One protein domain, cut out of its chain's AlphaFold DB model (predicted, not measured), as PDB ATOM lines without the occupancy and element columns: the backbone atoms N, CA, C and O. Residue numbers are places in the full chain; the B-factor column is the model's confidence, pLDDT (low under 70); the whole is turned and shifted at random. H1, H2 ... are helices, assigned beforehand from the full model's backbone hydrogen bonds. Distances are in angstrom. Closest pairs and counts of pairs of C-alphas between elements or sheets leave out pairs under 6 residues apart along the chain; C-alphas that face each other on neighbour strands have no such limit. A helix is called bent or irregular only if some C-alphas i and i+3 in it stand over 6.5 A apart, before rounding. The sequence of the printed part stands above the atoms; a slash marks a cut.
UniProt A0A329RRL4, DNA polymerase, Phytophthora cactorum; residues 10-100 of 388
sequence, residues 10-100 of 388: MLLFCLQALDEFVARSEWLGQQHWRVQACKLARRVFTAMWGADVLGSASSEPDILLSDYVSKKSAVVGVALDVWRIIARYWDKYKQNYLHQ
ATOM      1  N   MET A  10     130.363 121.209 129.892       90.88
ATOM      2  CA  MET A  10     131.533 120.333 129.771       90.88
ATOM      3  C   MET A  10     131.313 118.978 130.448       90.88
ATOM      4  O   MET A  10     131.734 117.955 129.909       90.88
ATOM      5  N   LEU A  11     130.613 118.926 131.586       91.00
ATOM      6  CA  LEU A  11     130.188 117.649 132.170       91.00
ATOM      7  C   LEU A  11     129.315 116.846 131.200       91.00
ATOM      8  O   LEU A  11     129.553 115.653 131.000       91.00
ATOM      9  N   LEU A  12     128.361 117.508 130.538       87.56
ATOM     10  CA  LEU A  12     127.559 116.853 129.509       87.56
ATOM     11  C   LEU A  12     128.423 116.359 128.341       87.56
ATOM     12  O   LEU A  12     128.254 115.229 127.882       87.56
ATOM     13  N   PHE A  13     129.376 117.178 127.895       89.81
ATOM     14  CA  PHE A  13     130.302 116.794 126.836       89.81
ATOM     15  C   PHE A  13     131.064 115.520 127.208       89.81
ATOM     16  O   PHE A  13     131.164 114.596 126.402       89.81
ATOM     17  N   CYS A  14     131.564 115.445 128.445       92.50
ATOM     18  CA  CYS A  14     132.263 114.270 128.954       92.50
ATOM     19  C   CYS A  14     131.367 113.026 128.882       92.50
ATOM     20  O   CYS A  14     131.802 112.002 128.361       92.50
ATOM     21  N   LEU A  15     130.111 113.115 129.333       89.44
ATOM     22  CA  LEU A  15     129.155 112.003 129.261       89.44
ATOM     23  C   LEU A  15     128.942 111.511 127.822       89.44
ATOM     24  O   LEU A  15     129.064 110.310 127.569       89.44
ATOM     25  N   GLN A  16     128.684 112.426 126.883       86.75
ATOM     26  CA  GLN A  16     128.437 112.083 125.479       86.75
ATOM     27  C   GLN A  16     129.697 111.538 124.779       86.75
ATOM     28  O   GLN A  16     129.615 110.600 123.984       86.75
ATOM     29  N   ALA A  17     130.880 112.082 125.085       90.06
ATOM     30  CA  ALA A  17     132.144 111.610 124.522       90.06
ATOM     31  C   ALA A  17     132.486 110.191 125.001       90.06
ATOM     32  O   ALA A  17     132.959 109.366 124.214       90.06
ATOM     33  N   LEU A  18     132.225 109.886 126.279       91.31
ATOM     34  CA  LEU A  18     132.418 108.542 126.820       91.31
ATOM     35  C   LEU A  18     131.423 107.536 126.239       91.31
ATOM     36  O   LEU A  18     131.842 106.425 125.918       91.31
ATOM     37  N   ASP A  19     130.155 107.922 126.059       85.06
ATOM     38  CA  ASP A  19     129.162 107.081 125.375       85.06
ATOM     39  C   ASP A  19     129.635 106.666 123.988       85.06
ATOM     40  O   ASP A  19     129.649 105.480 123.653       85.06
ATOM     41  N   GLU A  20     130.089 107.637 123.198       83.31
ATOM     42  CA  GLU A  20     130.565 107.364 121.849       83.31
ATOM     43  C   GLU A  20     131.823 106.498 121.851       83.31
ATOM     44  O   GLU A  20     131.936 105.565 121.054       83.31
ATOM     45  N   PHE A  21     132.781 106.786 122.735       88.06
ATOM     46  CA  PHE A  21     134.011 106.004 122.812       88.06
ATOM     47  C   PHE A  21     133.735 104.544 123.192       88.06
ATOM     48  O   PHE A  21     134.312 103.638 122.581       88.06
ATOM     49  N   VAL A  22     132.856 104.312 124.172       86.69
ATOM     50  CA  VAL A  22     132.454 102.967 124.603       86.69
ATOM     51  C   VAL A  22     131.744 102.249 123.460       86.69
ATOM     52  O   VAL A  22     132.214 101.189 123.046       86.69
ATOM     53  N   ALA A  23     130.719 102.865 122.862       78.81
ATOM     54  CA  ALA A  23     129.987 102.284 121.738       78.81
ATOM     55  C   ALA A  23     130.908 101.961 120.545       78.81
ATOM     56  O   ALA A  23     130.770 100.928 119.890       78.81
ATOM     57  N   ARG A  24     131.894 102.824 120.260       80.81
ATOM     58  CA  ARG A  24     132.892 102.596 119.205       80.81
ATOM     59  C   ARG A  24     133.834 101.444 119.508       80.81
ATOM     60  O   ARG A  24     134.094 100.621 118.633       80.81
ATOM     61  N   SER A  25     134.382 101.421 120.712       84.12
ATOM     62  CA  SER A  25     135.435 100.479 121.081       84.12
ATOM     63  C   SER A  25     134.883  99.074 121.315       84.12
ATOM     64  O   SER A  25     135.523  98.104 120.914       84.12
ATOM     65  N   GLU A  26     133.675  98.965 121.881       80.06
ATOM     66  CA  GLU A  26     132.962  97.690 122.011       80.06
ATOM     67  C   GLU A  26     132.635  97.095 120.640       80.06
ATOM     68  O   GLU A  26     132.884  95.912 120.423       80.06
ATOM     69  N   TRP A  27     132.185  97.918 119.686       73.12
ATOM     70  CA  TRP A  27     131.940  97.473 118.312       73.12
ATOM     71  C   TRP A  27     133.194  96.911 117.636       73.12
ATOM     72  O   TRP A  27     133.149  95.870 116.986       73.12
ATOM     73  N   LEU A  28     134.326  97.601 117.785       77.81
ATOM     74  CA  LEU A  28     135.591  97.174 117.187       77.81
ATOM     75  C   LEU A  28     136.247  96.008 117.944       77.81
ATOM     76  O   LEU A  28     137.251  95.482 117.469       77.81
ATOM     77  N   GLY A  29     135.730  95.622 119.116       75.56
ATOM     78  CA  GLY A  29     136.355  94.622 119.983       75.56
ATOM     79  C   GLY A  29     137.744  95.040 120.483       75.56
ATOM     80  O   GLY A  29     138.588  94.189 120.760       75.56
ATOM     81  N   GLN A  30     138.017  96.345 120.565       80.00
ATOM     82  CA  GLN A  30     139.342  96.887 120.873       80.00
ATOM     83  C   GLN A  30     139.361  97.627 122.216       80.00
ATOM     84  O   GLN A  30     138.347  98.103 122.714       80.00
ATOM     85  N   GLN A  31     140.562  97.776 122.784       82.81
ATOM     86  CA  GLN A  31     140.827  98.639 123.945       82.81
ATOM     87  C   GLN A  31     140.003  98.290 125.202       82.81
ATOM     88  O   GLN A  31     139.558  99.183 125.919       82.81
ATOM     89  N   HIS A  32     139.843  96.995 125.502       84.81
ATOM     90  CA  HIS A  32     138.964  96.506 126.575       84.81
ATOM     91  C   HIS A  32     139.159  97.221 127.923       84.81
ATOM     92  O   HIS A  32     138.195  97.684 128.524       84.81
ATOM     93  N   TRP A  33     140.403  97.396 128.380       90.62
ATOM     94  CA  TRP A  33     140.664  98.085 129.649       90.62
ATOM     95  C   TRP A  33     140.256  99.570 129.618       90.62
ATOM     96  O   TRP A  33     139.774 100.088 130.623       90.62
ATOM     97  N   ARG A  34     140.392 100.254 128.470       91.12
ATOM     98  CA  ARG A  34     139.949 101.652 128.311       91.12
ATOM     99  C   ARG A  34     138.438 101.745 128.320       91.12
ATOM    100  O   ARG A  34     137.907 102.660 128.931       91.12
ATOM    101  N   VAL A  35     137.752 100.785 127.700       89.19
ATOM    102  CA  VAL A  35     136.290 100.677 127.771       89.19
ATOM    103  C   VAL A  35     135.837 100.562 129.224       89.19
ATOM    104  O   VAL A  35     134.964 101.317 129.641       89.19
ATOM    105  N   GLN A  36     136.473  99.697 130.021       88.75
ATOM    106  CA  GLN A  36     136.144  99.570 131.446       88.75
ATOM    107  C   GLN A  36     136.443 100.854 132.235       88.75
ATOM    108  O   GLN A  36     135.613 101.296 133.027       88.75
ATOM    109  N   ALA A  37     137.581 101.506 131.979       91.50
ATOM    110  CA  ALA A  37     137.916 102.781 132.615       91.50
ATOM    111  C   ALA A  37     136.914 103.896 132.254       91.50
ATOM    112  O   ALA A  37     136.500 104.661 133.125       91.50
ATOM    113  N   CYS A  38     136.480 103.970 130.993       92.38
ATOM    114  CA  CYS A  38     135.455 104.912 130.542       92.38
ATOM    115  C   CYS A  38     134.084 104.604 131.154       92.38
ATOM    116  O   CYS A  38     133.383 105.534 131.539       92.38
ATOM    117  N   LYS A  39     133.713 103.326 131.302       88.38
ATOM    118  CA  LYS A  39     132.481 102.914 131.993       88.38
ATOM    119  C   LYS A  39     132.488 103.337 133.464       88.38
ATOM    120  O   LYS A  39     131.492 103.874 133.939       88.38
ATOM    121  N   LEU A  40     133.615 103.174 134.162       90.00
ATOM    122  CA  LEU A  40     133.768 103.650 135.539       90.00
ATOM    123  C   LEU A  40     133.663 105.180 135.629       90.00
ATOM    124  O   LEU A  40     132.875 105.693 136.417       90.00
ATOM    125  N   ALA A  41     134.403 105.907 134.790       93.12
ATOM    126  CA  ALA A  41     134.362 107.368 134.772       93.12
ATOM    127  C   ALA A  41     132.972 107.914 134.413       93.12
ATOM    128  O   ALA A  41     132.525 108.908 134.981       93.12
ATOM    129  N   ARG A  42     132.260 107.234 133.509       90.44
ATOM    130  CA  ARG A  42     130.874 107.553 133.171       90.44
ATOM    131  C   ARG A  42     129.977 107.505 134.406       90.44
ATOM    132  O   ARG A  42     129.206 108.439 134.584       90.44
ATOM    133  N   ARG A  43     130.101 106.489 135.274       86.62
ATOM    134  CA  ARG A  43     129.328 106.424 136.533       86.62
ATOM    135  C   ARG A  43     129.569 107.655 137.406       86.62
ATOM    136  O   ARG A  43     128.615 108.254 137.889       86.62
ATOM    137  N   VAL A  44     130.832 108.062 137.550       90.50
ATOM    138  CA  VAL A  44     131.212 109.258 138.322       90.50
ATOM    139  C   VAL A  44     130.546 110.509 137.747       90.50
ATOM    140  O   VAL A  44     129.906 111.261 138.479       90.50
ATOM    141  N   PHE A  45     130.622 110.711 136.431       91.38
ATOM    142  CA  PHE A  45     129.997 111.867 135.783       91.38
ATOM    143  C   PHE A  45     128.469 111.828 135.820       91.38
ATOM    144  O   PHE A  45     127.847 112.876 135.965       91.38
ATOM    145  N   THR A  46     127.853 110.647 135.741       87.25
ATOM    146  CA  THR A  46     126.404 110.486 135.909       87.25
ATOM    147  C   THR A  46     125.971 110.860 137.325       87.25
ATOM    148  O   THR A  46     124.958 111.537 137.481       87.25
ATOM    149  N   ALA A  47     126.745 110.492 138.350       85.88
ATOM    150  CA  ALA A  47     126.472 110.898 139.727       85.88
ATOM    151  C   ALA A  47     126.573 112.425 139.902       85.88
ATOM    152  O   ALA A  47     125.670 113.036 140.472       85.88
ATOM    153  N   MET A  48     127.617 113.049 139.338       88.62
ATOM    154  CA  MET A  48     127.763 114.514 139.318       88.62
ATOM    155  C   MET A  48     126.577 115.184 138.610       88.62
ATOM    156  O   MET A  48     125.985 116.124 139.133       88.62
ATOM    157  N   TRP A  49     126.181 114.655 137.451       86.38
ATOM    158  CA  TRP A  49     125.060 115.175 136.671       86.38
ATOM    159  C   TRP A  49     123.730 115.054 137.421       86.38
ATOM    160  O   TRP A  49     122.947 116.002 137.466       86.38
ATOM    161  N   GLY A  50     123.484 113.909 138.061       80.56
ATOM    162  CA  GLY A  50     122.306 113.700 138.898       80.56
ATOM    163  C   GLY A  50     122.233 114.701 140.053       80.56
ATOM    164  O   GLY A  50     121.162 115.249 140.317       80.56
ATOM    165  N   ALA A  51     123.367 115.003 140.693       81.62
ATOM    166  CA  ALA A  51     123.434 115.993 141.765       81.62
ATOM    167  C   ALA A  51     123.063 117.413 141.290       81.62
ATOM    168  O   ALA A  51     122.408 118.159 142.031       81.62
ATOM    169  N   ASP A  52     123.426 117.761 140.052       78.06
ATOM    170  CA  ASP A  52     123.057 119.029 139.419       78.06
ATOM    171  C   ASP A  52     121.566 119.103 139.080       78.06
ATOM    172  O   ASP A  52     120.924 120.116 139.366       78.06
ATOM    173  N   VAL A  53     120.996 118.028 138.525       71.50
ATOM    174  CA  VAL A  53     119.561 117.943 138.192       71.50
ATOM    175  C   VAL A  53     118.690 118.003 139.451       71.50
ATOM    176  O   VAL A  53     117.626 118.620 139.443       71.50
ATOM    177  N   LEU A  54     119.141 117.402 140.556       65.25
ATOM    178  CA  LEU A  54     118.439 117.433 141.843       65.25
ATOM    179  C   LEU A  54     118.615 118.755 142.610       65.25
ATOM    180  O   LEU A  54     118.046 118.901 143.689       65.25
ATOM    181  N   GLY A  55     119.400 119.709 142.093       63.72
ATOM    182  CA  GLY A  55     119.681 120.983 142.767       63.72
ATOM    183  C   GLY A  55     120.519 120.845 144.045       63.72
ATOM    184  O   GLY A  55     120.682 121.814 144.782       63.72
ATOM    185  N   SER A  56     121.064 119.654 144.307       60.62
ATOM    186  CA  SER A  56     121.827 119.333 145.519       60.62
ATOM    187  C   SER A  56     123.260 119.885 145.514       60.62
ATOM    188  O   SER A  56     123.844 120.074 146.576       60.62
ATOM    189  N   ALA A  57     123.809 120.202 144.336       60.94
ATOM    190  CA  ALA A  57     125.180 120.687 144.157       60.94
ATOM    191  C   ALA A  57     125.219 122.138 143.637       60.94
ATOM    192  O   ALA A  57     125.783 122.421 142.579       60.94
ATOM    193  N   SER A  58     124.586 123.090 144.331       56.09
ATOM    194  CA  SER A  58     124.393 124.470 143.834       56.09
ATOM    195  C   SER A  58     125.677 125.305 143.652       56.09
ATOM    196  O   SER A  58     125.610 126.378 143.058       56.09
ATOM    197  N   SER A  59     126.855 124.807 144.053       63.56
ATOM    198  CA  SER A  59     128.123 125.559 144.015       63.56
ATOM    199  C   SER A  59     129.273 124.928 143.218       63.56
ATOM    200  O   SER A  59     130.319 125.565 143.096       63.56
ATOM    201  N   GLU A  60     129.133 123.719 142.660       78.12
ATOM    202  CA  GLU A  60     130.251 123.114 141.922       78.12
ATOM    203  C   GLU A  60     130.509 123.812 140.574       78.12
ATOM    204  O   GLU A  60     129.569 123.994 139.789       78.12
ATOM    205  N   PRO A  61     131.770 124.180 140.268       84.25
ATOM    206  CA  PRO A  61     132.136 124.680 138.951       84.25
ATOM    207  C   PRO A  61     132.084 123.561 137.902       84.25
ATOM    208  O   PRO A  61     132.235 122.371 138.199       84.25
ATOM    209  N   ASP A  62     131.888 123.944 136.642       89.06
ATOM    210  CA  ASP A  62     131.982 122.998 135.531       89.06
ATOM    211  C   ASP A  62     133.417 122.460 135.356       89.06
ATOM    212  O   ASP A  62     134.386 122.982 135.913       89.06
ATOM    213  N   ILE A  63     133.556 121.383 134.588       90.81
ATOM    214  CA  ILE A  63     134.835 120.744 134.291       90.81
ATOM    215  C   ILE A  63     135.695 121.680 133.436       90.81
ATOM    216  O   ILE A  63     135.324 122.071 132.331       90.81
ATOM    217  N   LEU A  64     136.910 121.959 133.909       92.00
ATOM    218  CA  LEU A  64     137.967 122.587 133.122       92.00
ATOM    219  C   LEU A  64     138.950 121.507 132.660       92.00
ATOM    220  O   LEU A  64     139.787 121.042 133.431       92.00
ATOM    221  N   LEU A  65     138.870 121.095 131.389       91.00
ATOM    222  CA  LEU A  65     139.693 119.993 130.858       91.00
ATOM    223  C   LEU A  65     141.203 120.206 131.062       91.00
ATOM    224  O   LEU A  65     141.938 119.243 131.279       91.00
ATOM    225  N   SER A  66     141.677 121.454 131.026       91.12
ATOM    226  CA  SER A  66     143.088 121.789 131.247       91.12
ATOM    227  C   SER A  66     143.582 121.402 132.644       91.12
ATOM    228  O   SER A  66     144.734 120.979 132.774       91.12
ATOM    229  N   ASP A  67     142.731 121.465 133.669       92.00
ATOM    230  CA  ASP A  67     143.095 121.073 135.033       92.00
ATOM    231  C   ASP A  67     143.385 119.570 135.113       92.00
ATOM    232  O   ASP A  67     144.364 119.142 135.721       92.00
ATOM    233  N   TYR A  68     142.600 118.758 134.413       92.19
ATOM    234  CA  TYR A  68     142.738 117.304 134.454       92.19
ATOM    235  C   TYR A  68     143.789 116.769 133.475       92.19
ATOM    236  O   TYR A  68     144.508 115.821 133.786       92.19
ATOM    237  N   VAL A  69     143.934 117.398 132.306       91.19
ATOM    238  CA  VAL A  69     144.894 116.965 131.276       91.19
ATOM    239  C   VAL A  69     146.294 117.524 131.535       91.19
ATOM    240  O   VAL A  69     147.273 116.788 131.410       91.19
ATOM    241  N   SER A  70     146.399 118.810 131.893       90.50
ATOM    242  CA  SER A  70     147.691 119.504 132.034       90.50
ATOM    243  C   SER A  70     148.168 119.529 133.482       90.50
ATOM    244  O   SER A  70     149.309 119.160 133.753       90.50
ATOM    245  N   LYS A  71     147.294 119.921 134.419       89.06
ATOM    246  CA  LYS A  71     147.646 120.012 135.848       89.06
ATOM    247  C   LYS A  71     147.511 118.678 136.589       89.06
ATOM    248  O   LYS A  71     147.963 118.575 137.723       89.06
ATOM    249  N   LYS A  72     146.951 117.652 135.932       88.88
ATOM    250  CA  LYS A  72     146.736 116.299 136.473       88.88
ATOM    251  C   LYS A  72     145.952 116.304 137.789       88.88
ATOM    252  O   LYS A  72     146.210 115.477 138.664       88.88
ATOM    253  N   SER A  73     144.991 117.221 137.918       89.69
ATOM    254  CA  SER A  73     144.002 117.173 138.992       89.69
ATOM    255  C   SER A  73     143.305 115.809 138.997       89.69
ATOM    256  O   SER A  73     143.126 115.186 137.947       89.69
ATOM    257  N   ALA A  74     142.923 115.328 140.176       88.75
ATOM    258  CA  ALA A  74     142.310 114.016 140.331       88.75
ATOM    259  C   ALA A  74     140.801 114.137 140.559       88.75
ATOM    260  O   ALA A  74     140.349 114.960 141.351       88.75
ATOM    261  N   VAL A  75     140.041 113.257 139.907       91.75
ATOM    262  CA  VAL A  75     138.663 112.926 140.284       91.75
ATOM    263  C   VAL A  75     138.650 111.438 140.590       91.75
ATOM    264  O   VAL A  75     139.108 110.632 139.775       91.75
ATOM    265  N   VAL A  76     138.175 111.067 141.778       90.31
ATOM    266  CA  VAL A  76     138.114 109.662 142.198       90.31
ATOM    267  C   VAL A  76     137.281 108.874 141.183       90.31
ATOM    268  O   VAL A  76     136.175 109.272 140.837       90.31
ATOM    269  N   GLY A  77     137.837 107.771 140.674       89.12
ATOM    270  CA  GLY A  77     137.195 106.939 139.651       89.12
ATOM    271  C   GLY A  77     137.405 107.393 138.199       89.12
ATOM    272  O   GLY A  77     136.955 106.696 137.291       89.12
ATOM    273  N   VAL A  78     138.131 108.492 137.944       95.19
ATOM    274  CA  VAL A  78     138.456 108.948 136.580       95.19
ATOM    275  C   VAL A  78     139.964 108.912 136.338       95.19
ATOM    276  O   VAL A  78     140.727 109.727 136.855       95.19
ATOM    277  N   ALA A  79     140.409 107.963 135.513       94.00
ATOM    278  CA  ALA A  79     141.819 107.826 135.155       94.00
ATOM    279  C   ALA A  79     142.283 108.920 134.173       94.00
ATOM    280  O   ALA A  79     141.519 109.380 133.325       94.00
ATOM    281  N   LEU A  80     143.576 109.269 134.208       93.50
ATOM    282  CA  LEU A  80     144.177 110.259 133.297       93.50
ATOM    283  C   LEU A  80     143.949 109.927 131.813       93.50
ATOM    284  O   LEU A  80     143.736 110.820 130.995       93.50
ATOM    285  N   ASP A  81     143.965 108.644 131.450       93.69
ATOM    286  CA  ASP A  81     143.720 108.235 130.065       93.69
ATOM    287  C   ASP A  81     142.278 108.484 129.612       93.69
ATOM    288  O   ASP A  81     142.061 108.757 128.433       93.69
ATOM    289  N   VAL A  82     141.311 108.497 130.534       95.94
ATOM    290  CA  VAL A  82     139.933 108.899 130.228       95.94
ATOM    291  C   VAL A  82     139.883 110.389 129.892       95.94
ATOM    292  O   VAL A  82     139.319 110.764 128.865       95.94
ATOM    293  N   TRP A  83     140.554 111.238 130.675       96.62
ATOM    294  CA  TRP A  83     140.664 112.670 130.368       96.62
ATOM    295  C   TRP A  83     141.327 112.931 129.016       96.62
ATOM    296  O   TRP A  83     140.887 113.798 128.266       96.62
ATOM    297  N   ARG A  84     142.344 112.141 128.657       94.94
ATOM    298  CA  ARG A  84     142.982 112.214 127.332       94.94
ATOM    299  C   ARG A  84     142.041 111.807 126.202       94.94
ATOM    300  O   ARG A  84     142.120 112.396 125.128       94.94
ATOM    301  N   ILE A  85     141.177 110.812 126.410       94.62
ATOM    302  CA  ILE A  85     140.143 110.438 125.433       94.62
ATOM    303  C   ILE A  85     139.165 111.602 125.249       94.62
ATOM    304  O   ILE A  85     138.942 112.028 124.117       94.62
ATOM    305  N   ILE A  86     138.656 112.161 126.349       95.50
ATOM    306  CA  ILE A  86     137.727 113.299 126.327       95.50
ATOM    307  C   ILE A  86     138.358 114.501 125.621       95.50
ATOM    308  O   ILE A  86     137.725 115.093 124.755       95.50
ATOM    309  N   ALA A  87     139.619 114.825 125.915       94.25
ATOM    310  CA  ALA A  87     140.329 115.929 125.273       94.25
ATOM    311  C   ALA A  87     140.442 115.755 123.751       94.25
ATOM    312  O   ALA A  87     140.176 116.694 123.009       94.25
ATOM    313  N   ARG A  88     140.745 114.541 123.266       92.69
ATOM    314  CA  ARG A  88     140.775 114.258 121.816       92.69
ATOM    315  C   ARG A  88     139.412 114.456 121.163       92.69
ATOM    316  O   ARG A  88     139.331 114.973 120.053       92.69
ATOM    317  N   TYR A  89     138.348 114.026 121.838       91.56
ATOM    318  CA  TYR A  89     136.985 114.255 121.371       91.56
ATOM    319  C   TYR A  89     136.654 115.747 121.375       91.56
ATOM    320  O   TYR A  89     136.045 116.232 120.426       91.56
ATOM    321  N   TRP A  90     137.071 116.483 122.406       91.81
ATOM    322  CA  TRP A  90     136.862 117.925 122.491       91.81
ATOM    323  C   TRP A  90     137.538 118.636 121.325       91.81
ATOM    324  O   TRP A  90     136.890 119.396 120.614       91.81
ATOM    325  N   ASP A  91     138.799 118.324 121.041       90.19
ATOM    326  CA  ASP A  91     139.511 118.932 119.919       90.19
ATOM    327  C   ASP A  91     138.847 118.656 118.571       90.19
ATOM    328  O   ASP A  91     138.779 119.561 117.740       90.19
ATOM    329  N   LYS A  92     138.298 117.449 118.387       87.31
ATOM    330  CA  LYS A  92     137.609 117.059 117.154       87.31
ATOM    331  C   LYS A  92     136.215 117.682 117.011       87.31
ATOM    332  O   LYS A  92     135.830 118.043 115.905       87.31
ATOM    333  N   TYR A  93     135.445 117.790 118.095       84.50
ATOM    334  CA  TYR A  93     134.006 118.079 118.020       84.50
ATOM    335  C   TYR A  93     133.574 119.400 118.668       84.50
ATOM    336  O   TYR A  93     132.403 119.762 118.552       84.50
ATOM    337  N   LYS A  94     134.479 120.154 119.313       85.19
ATOM    338  CA  LYS A  94     134.136 121.397 120.032       85.19
ATOM    339  C   LYS A  94     133.376 122.407 119.183       85.19
ATOM    340  O   LYS A  94     132.451 123.018 119.692       85.19
ATOM    341  N   GLN A  95     133.724 122.570 117.905       81.44
ATOM    342  CA  GLN A  95     133.059 123.559 117.050       81.44
ATOM    343  C   GLN A  95     131.569 123.236 116.898       81.44
ATOM    344  O   GLN A  95     130.723 124.078 117.175       81.44
ATOM    345  N   ASN A  96     131.239 121.980 116.587       75.69
ATOM    346  CA  ASN A  96     129.849 121.534 116.511       75.69
ATOM    347  C   ASN A  96     129.163 121.621 117.877       75.69
ATOM    348  O   ASN A  96     128.040 122.113 117.970       75.69
ATOM    349  N   TYR A  97     129.856 121.198 118.937       78.88
ATOM    350  CA  TYR A  97     129.287 121.135 120.280       78.88
ATOM    351  C   TYR A  97     128.941 122.513 120.874       78.88
ATOM    352  O   TYR A  97     127.966 122.664 121.610       78.88
ATOM    353  N   LEU A  98     129.730 123.543 120.549       76.12
ATOM    354  CA  LEU A  98     129.477 124.916 120.996       76.12
ATOM    355  C   LEU A  98     128.222 125.519 120.348       76.12
ATOM    356  O   LEU A  98     127.582 126.379 120.951       76.12
ATOM    357  N   HIS A  99     127.854 125.062 119.148       71.00
ATOM    358  CA  HIS A  99     126.636 125.487 118.455       71.00
ATOM    359  C   HIS A  99     125.425 124.609 118.794       71.00
ATOM    360  O   HIS A  99     124.297 125.099 118.839       71.00
ATOM    361  N   GLN A 100     125.654 123.319 119.037       67.94
ATOM    362  CA  GLN A 100     124.642 122.336 119.401       67.94
ATOM    363  C   GLN A 100     125.200 121.487 120.538       67.94
ATOM    364  O   GLN A 100     126.132 120.725 120.320       67.94
TER     365      GLN A 100
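AT A GLANCE: This is residues 10 to 100 of the 388 residues of the protein "DNA polymerase" of Phytophthora cactorum (UniProt A0A329RRL4). H2, the longest helix, and H1 form a hairpin; H4 crosses one side of it, and short H3 packs on H4. The 91 printed residues include four named helices, H1 to H4 in order; class all helix, compact, radius of gyration of the C-alphas 13.2 A, spans 40 by 28 by 26 A.

IN THESE COORDINATES: Find C-alpha 32 at (138.964, 96.506, 126.575); H2 runs 31.2 A to residue 53. H1 is residues 10 to 28, 26.7 A; H3 65 to 69, 6.0 A. H4, residues 80 to 99, 27.6 A, ends at (126.636, 125.487, 118.455); it is irregular, with C-alphas 92 and 95 7.9 A apart, and has a kink of 71 degrees near residue 93.

HOW THE PARTS SIT: H2 and H1 touch as a hairpin, closest C-alphas Val 35 and Val 22, 5.5 A, at a shallow tilt of 29 degrees, opposite ways. H4 touches H2 with residues 81 to 82 alone, closest C-alphas Val 82 and Cys 38, 6.0 A, at a steep tilt of 58 degrees. H1 touches H4 with residues 13 to 18 alone, closest C-alphas Ala 17 and Ile 86, 6.1 A. H3 touches H4, closest C-alphas Val 69 and Trp 83, 6.1 A. Every O i to N i+4 pair is within hydrogen-bond range in H1, H2 and H3; in H4, 13 of 16.

THE WHOLE: The printed part has no cut. The link from H2 to H3 is long; pLDDT is under 70 at residues 54 to 59 and 100.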